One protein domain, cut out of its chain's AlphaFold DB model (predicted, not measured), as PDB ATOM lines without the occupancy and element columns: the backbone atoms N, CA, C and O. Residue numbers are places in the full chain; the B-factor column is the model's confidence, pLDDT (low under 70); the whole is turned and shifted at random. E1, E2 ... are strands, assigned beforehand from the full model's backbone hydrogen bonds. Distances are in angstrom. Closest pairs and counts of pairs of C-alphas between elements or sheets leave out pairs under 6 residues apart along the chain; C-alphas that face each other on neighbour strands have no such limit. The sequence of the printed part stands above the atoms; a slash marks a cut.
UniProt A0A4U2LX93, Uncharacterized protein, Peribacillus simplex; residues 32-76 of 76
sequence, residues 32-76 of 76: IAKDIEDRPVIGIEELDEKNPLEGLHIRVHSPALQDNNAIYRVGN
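AT A GLANCE: This is residues 32 to 76 of the 76 residues of an uncharacterized protein of Peribacillus simplex (UniProt A0A4U2LX93). Little regular structure: a small twisted three-stranded sheet, with the E2-E3 hairpin and E1 alongside E3, has a long loop reaching out from it, whose residues 43 to 49 stick out at one end. The printed part has 45 residues, 14 of them in three named strands, E1, E2, E3 along the chain, and no named helix. The sheet's order is E1, E3, E2, antiparallel; the class is all strand. The whole is loose, with a radius of gyration of the C-alphas of 12.5 A, and a rod spanning 38 by 18 by 14 A.

HOW THE PARTS SIT: Inner strand E3, residues 70 to 74, and edge strand E2, residues 56 to 60, form an antiparallel hairpin at 150 degrees; N 58 and O 72 are within hydrogen-bond range at 2.9 A. Edge strand E1, residues 32 to 35, is antiparallel to E3 at 134 degrees, with N 73 and O 33 at 2.8 A. E1 and E2 are only just apart, their closest C-alphas 8.1 A from each other. The sheet is only just strongly twisted, its C-alphas up to 4.2 A off its best plane.

IN THESE COORDINATES: E1 begins at C-alpha 32 (35.129, -50.155, -50.101) and is 9.4 A long. E2 measures 11.7 A; E3 measures 12.4 A and ends at C-alpha 74 (36.730, -48.657, -45.935).

THE WHOLE: The C-alphas farthest apart, those of Glu 45 and Gln 66, are 38.6 A apart. E1 to E2 is a long link of 20 residues. The printed part has no cut, and no printed residue is under 70.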
ATOM      1  N   ILE A  32      33.826 -49.494 -50.096       95.50
ATOM      2  CA  ILE A  32      35.129 -50.155 -50.101       95.50
ATOM      3  C   ILE A  32      35.859 -49.885 -51.412       95.50
ATOM      4  O   ILE A  32      35.250 -49.855 -52.483       95.50
ATOM      5  N   ALA A  33      37.177 -49.746 -51.332       95.12
ATOM      6  CA  ALA A  33      38.055 -49.694 -52.494       95.12
ATOM      7  C   ALA A  33      39.304 -50.534 -52.225       95.12
ATOM      8  O   ALA A  33      39.878 -50.460 -51.142       95.12
ATOM      9  N   LYS A  34      39.720 -51.354 -53.195       94.38
ATOM     10  CA  LYS A  34      40.964 -52.132 -53.095       94.38
ATOM     11  C   LYS A  34      42.157 -51.176 -53.175       94.38
ATOM     12  O   LYS A  34      42.162 -50.303 -54.039       94.38
ATOM     13  N   ASP A  35      43.142 -51.355 -52.304       94.38
ATOM     14  CA  ASP A  35      44.323 -50.488 -52.211       94.38
ATOM     15  C   ASP A  35      45.628 -51.308 -52.120       94.38
ATOM     16  O   ASP A  35      45.611 -52.545 -52.130       94.38
ATOM     17  N   ILE A  36      46.766 -50.616 -52.085       92.56
ATOM     18  CA  ILE A  36      48.118 -51.168 -51.944       92.56
ATOM     19  C   ILE A  36      48.655 -50.974 -50.520       92.56
ATOM     20  O   ILE A  36      48.063 -50.293 -49.700       92.56
ATOM     21  N   GLU A  37      49.798 -51.579 -50.195       88.50
ATOM     22  CA  GLU A  37      50.379 -51.495 -48.842       88.50
ATOM     23  C   GLU A  37      50.924 -50.109 -48.480       88.50
ATOM     24  O   GLU A  37      51.053 -49.786 -47.296       88.50
ATOM     25  N   ASP A  38      51.224 -49.290 -49.488       88.44
ATOM     26  CA  ASP A  38      51.733 -47.946 -49.265       88.44
ATOM     27  C   ASP A  38      50.684 -47.073 -48.574       88.44
ATOM     28  O   ASP A  38      49.500 -47.074 -48.912       88.44
ATOM     29  N   ARG A  39      51.128 -46.330 -47.564       79.44
ATOM     30  CA  ARG A  39      50.257 -45.473 -46.769       79.44
ATOM     31  C   ARG A  39      50.856 -44.078 -46.700       79.44
ATOM     32  O   ARG A  39      52.031 -43.953 -46.350       79.44
ATOM     33  N   PRO A  40      50.062 -43.029 -46.974       74.62
ATOM     34  CA  PRO A  40      50.535 -41.670 -46.800       74.62
ATOM     35  C   PRO A  40      50.936 -41.460 -45.338       74.62
ATOM     36  O   PRO A  40      50.195 -41.810 -44.415       74.62
ATOM     37  N   VAL A  41      52.138 -40.926 -45.135       74.31
ATOM     38  CA  VAL A  41      52.638 -40.580 -43.805       74.31
ATOM     39  C   VAL A  41      51.889 -39.341 -43.336       74.31
ATOM     40  O   VAL A  41      51.932 -38.301 -43.987       74.31
ATOM     41  N   ILE A  42      51.202 -39.465 -42.206       73.00
ATOM     42  CA  ILE A  42      50.569 -38.336 -41.532       73.00
ATOM     43  C   ILE A  42      51.618 -37.718 -40.601       73.00
ATOM     44  O   ILE A  42      52.347 -38.449 -39.926       73.00
ATOM     45  N   GLY A  43      51.723 -36.387 -40.584       76.19
ATOM     46  CA  GLY A  43      52.576 -35.685 -39.628       76.19
ATOM     47  C   GLY A  43      52.136 -35.972 -38.189       76.19
ATOM     48  O   GLY A  43      50.944 -36.074 -37.912       76.19
ATOM     49  N   ILE A  44      53.099 -36.100 -37.271       77.69
ATOM     50  CA  ILE A  44      52.842 -36.423 -35.851       77.69
ATOM     51  C   ILE A  44      51.970 -35.342 -35.190       77.69
ATOM     52  O   ILE A  44      51.185 -35.634 -34.299       77.69
ATOM     53  N   GLU A  45      52.074 -34.107 -35.680       76.00
ATOM     54  CA  GLU A  45      51.313 -32.944 -35.218       76.00
ATOM     55  C   GLU A  45      49.797 -33.088 -35.448       76.00
ATOM     56  O   GLU A  45      49.020 -32.530 -34.686       76.00
ATOM     57  N   GLU A  46      49.365 -33.874 -36.442       71.56
ATOM     58  CA  GLU A  46      47.946 -34.040 -36.804       71.56
ATOM     59  C   GLU A  46      47.307 -35.313 -36.216       71.56
ATOM     60  O   GLU A  46      46.138 -35.602 -36.479       71.56
ATOM     61  N   LEU A  47      48.065 -36.132 -35.478       75.50
ATOM     62  CA  LEU A  47      47.615 -37.465 -35.054       75.50
ATOM     63  C   LEU A  47      46.504 -37.416 -33.998       75.50
ATOM     64  O   LEU A  47      45.576 -38.217 -34.072       75.50
ATOM     65  N   ASP A  48      46.575 -36.468 -33.062       79.94
ATOM     66  CA  ASP A  48      45.587 -36.329 -31.983       79.94
ATOM     67  C   ASP A  48      44.267 -35.696 -32.460       79.94
ATOM     68  O   ASP A  48      43.238 -35.818 -31.795       79.94
ATOM     69  N   GLU A  49      44.274 -35.040 -33.622       82.81
ATOM     70  CA  GLU A  49      43.105 -34.343 -34.174       82.81
ATOM     71  C   GLU A  49      42.283 -35.214 -35.133       82.81
ATOM     72  O   GLU A  49      41.142 -34.878 -35.463       82.81
ATOM     73  N   LYS A  50      42.836 -36.345 -35.590       81.94
ATOM     74  CA  LYS A  50      42.170 -37.212 -36.564       81.94
ATOM     75  C   LYS A  50      41.353 -38.300 -35.891       81.94
ATOM     76  O   LYS A  50      41.834 -39.068 -35.061       81.94
ATOM     77  N   ASN A  51      40.103 -38.418 -36.325       87.44
ATOM     78  CA  ASN A  51      39.269 -39.554 -35.976       87.44
ATOM     79  C   ASN A  51      39.844 -40.821 -36.646       87.44
ATOM     80  O   ASN A  51      39.951 -40.845 -37.870       87.44
ATOM     81  N   PRO A  52      40.177 -41.887 -35.897       83.56
ATOM     82  CA  PRO A  52      40.737 -43.115 -36.470       83.56
ATOM     83  C   PRO A  52      39.779 -43.860 -37.412       83.56
ATOM     84  O   PRO A  52      40.213 -44.765 -38.121       83.56
ATOM     85  N   LEU A  53      38.486 -43.523 -37.397       88.56
ATOM     86  CA  LEU A  53      37.500 -44.052 -38.341       88.56
ATOM     87  C   LEU A  53      37.564 -43.379 -39.717       88.56
ATOM     88  O   LEU A  53      37.017 -43.920 -40.674       88.56
ATOM     89  N   GLU A  54      38.233 -42.233 -39.824       87.75
ATOM     90  CA  GLU A  54      38.464 -41.541 -41.089       87.75
ATOM     91  C   GLU A  54      39.742 -42.103 -41.732       87.75
ATOM     92  O   GLU A  54      40.827 -42.053 -41.147       87.75
ATOM     93  N   GLY A  55      39.626 -42.668 -42.940       85.81
ATOM     94  CA  GLY A  55      40.770 -43.237 -43.654       85.81
ATOM     95  C   GLY A  55      41.185 -44.646 -43.214       85.81
ATOM     96  O   GLY A  55      42.377 -44.973 -43.261       85.81
ATOM     97  N   LEU A  56      40.226 -45.501 -42.830       92.62
ATOM     98  CA  LEU A  56      40.490 -46.909 -42.511       92.62
ATOM     99  C   LEU A  56      41.188 -47.607 -43.684       92.62
ATOM    100  O   LEU A  56      40.612 -47.794 -44.753       92.62
ATOM    101  N   HIS A  57      42.431 -48.021 -43.453       94.00
ATOM    102  CA  HIS A  57      43.267 -48.738 -44.407       94.00
ATOM    103  C   HIS A  57      43.681 -50.075 -43.795       94.00
ATOM    104  O   HIS A  57      44.532 -50.125 -42.904       94.00
ATOM    105  N   ILE A  58      43.027 -51.155 -44.220       94.12
ATOM    106  CA  ILE A  58      43.108 -52.452 -43.542       94.12
ATOM    107  C   ILE A  58      43.447 -53.582 -44.508       94.12
ATOM    108  O   ILE A  58      42.969 -53.626 -45.638       94.12
ATOM    109  N   ARG A  59      44.231 -54.547 -44.025       95.50
ATOM    110  CA  ARG A  59      44.409 -55.849 -44.674       95.50
ATOM    111  C   ARG A  59      43.432 -56.838 -44.055       95.50
ATOM    112  O   ARG A  59      43.462 -57.042 -42.842       95.50
ATOM    113  N   VAL A  60      42.598 -57.472 -44.875       96.06
ATOM    114  CA  VAL A  60      41.609 -58.439 -44.391       96.06
ATOM    115  C   VAL A  60      42.037 -59.845 -44.774       96.06
ATOM    116  O   VAL A  60      42.086 -60.206 -45.948       96.06
ATOM    117  N   HIS A  61      42.328 -60.654 -43.759       96.56
ATOM    118  CA  HIS A  61      42.539 -62.085 -43.915       96.56
ATOM    119  C   HIS A  61      41.293 -62.829 -43.426       96.56
ATOM    120  O   HIS A  61      41.028 -62.888 -42.225       96.56
ATOM    121  N   SER A  62      40.517 -63.379 -44.357       95.12
ATOM    122  CA  SER A  62      39.291 -64.110 -44.053       95.12
ATOM    123  C   SER A  62      39.003 -65.164 -45.125       95.12
ATOM    124  O   SER A  62      38.999 -64.833 -46.310       95.12
ATOM    125  N   PRO A  63      38.684 -66.416 -44.737       96.56
ATOM    126  CA  PRO A  63      38.280 -67.453 -45.686       96.56
ATOM    127  C   PRO A  63      36.920 -67.168 -46.344       96.56
ATOM    128  O   PRO A  63      36.556 -67.845 -47.298       96.56
ATOM    129  N   ALA A  64      36.161 -66.190 -45.839       96.38
ATOM    130  CA  ALA A  64      34.887 -65.779 -46.425       96.38
ATOM    131  C   ALA A  64      35.048 -64.870 -47.659       96.38
ATOM    132  O   ALA A  64      34.063 -64.597 -48.341       96.38
ATOM    133  N   LEU A  65      36.259 -64.375 -47.934       94.44
ATOM    134  CA  LEU A  65      36.533 -63.486 -49.061       94.44
ATOM    135  C   LEU A  65      37.089 -64.264 -50.255       94.44
ATOM    136  O   LEU A  65      37.918 -65.155 -50.089       94.44
ATOM    137  N   GLN A  66      36.670 -63.875 -51.463       92.94
ATOM    138  CA  GLN A  66      37.247 -64.387 -52.714       92.94
ATOM    139  C   GLN A  66      38.712 -63.953 -52.853       92.94
ATOM    140  O   GLN A  66      39.599 -64.785 -53.023       92.94
ATOM    141  N   ASP A  67      38.961 -62.652 -52.692       90.88
ATOM    142  CA  ASP A  67      40.298 -62.063 -52.643       90.88
ATOM    143  C   ASP A  67      40.785 -62.014 -51.187       90.88
ATOM    144  O   ASP A  67      40.655 -61.000 -50.494       90.88
ATOM    145  N   ASN A  68      41.319 -63.137 -50.702       92.19
ATOM    146  CA  ASN A  68      41.868 -63.219 -49.351       92.19
ATOM    147  C   ASN A  68      43.193 -62.437 -49.231       92.19
ATOM    148  O   ASN A  68      43.965 -62.331 -50.183       92.19
ATOM    149  N   ASN A  69      43.473 -61.924 -48.033       93.94
ATOM    150  CA  ASN A  69      44.687 -61.183 -47.685       93.94
ATOM    151  C   ASN A  69      44.899 -59.881 -48.490       93.94
ATOM    152  O   ASN A  69      46.022 -59.384 -48.589       93.94
ATOM    153  N   ALA A  70      43.824 -59.329 -49.059       94.94
ATOM    154  CA  ALA A  70      43.833 -58.066 -49.790       94.94
ATOM    155  C   ALA A  70      43.727 -56.853 -48.851       94.94
ATOM    156  O   ALA A  70      43.310 -56.963 -47.693       94.94
ATOM    157  N   ILE A  71      44.127 -55.693 -49.371       95.88
ATOM    158  CA  ILE A  71      44.128 -54.413 -48.666       95.88
ATOM    159  C   ILE A  71      42.988 -53.548 -49.205       95.88
ATOM    160  O   ILE A  71      42.756 -53.511 -50.415       95.88
ATOM    161  N   TYR A  72      42.274 -52.878 -48.303       95.62
ATOM    162  CA  TYR A  72      41.119 -52.049 -48.624       95.62
ATOM    163  C   TYR A  72      41.141 -50.716 -47.878       95.62
ATOM    164  O   TYR A  72      41.543 -50.648 -46.712       95.62
ATOM    165  N   ARG A  73      40.617 -49.685 -48.544       94.81
ATOM    166  CA  ARG A  73      40.011 -48.508 -47.916       94.81
ATOM    167  C   ARG A  73      38.556 -48.811 -47.592       94.81
ATOM    168  O   ARG A  73      37.881 -49.442 -48.407       94.81
ATOM    169  N   VAL A  74      38.090 -48.384 -46.422       95.94
ATOM    170  CA  VAL A  74      36.730 -48.657 -45.935       95.94
ATOM    171  C   VAL A  74      36.128 -47.395 -45.324       95.94
ATOM    172  O   VAL A  74      36.775 -46.752 -44.504       95.94
ATOM    173  N   GLY A  75      34.877 -47.084 -45.656       95.38
ATOM    174  CA  GLY A  75      34.169 -45.936 -45.090       95.38
ATOM    175  C   GLY A  75      34.446 -44.626 -45.829       95.38
ATOM    176  O   GLY A  75      34.409 -44.608 -47.060       95.38
ATOM    177  N   ASN A  76      34.644 -43.549 -45.061       90.38
ATOM    178  CA  ASN A  76      34.910 -42.191 -45.557       90.38
ATOM    179  C   ASN A  76      36.345 -42.026 -46.075       90.38
ATOM    180  O   ASN A  76      37.285 -42.539 -45.415       90.38
TER     181      ASN A  76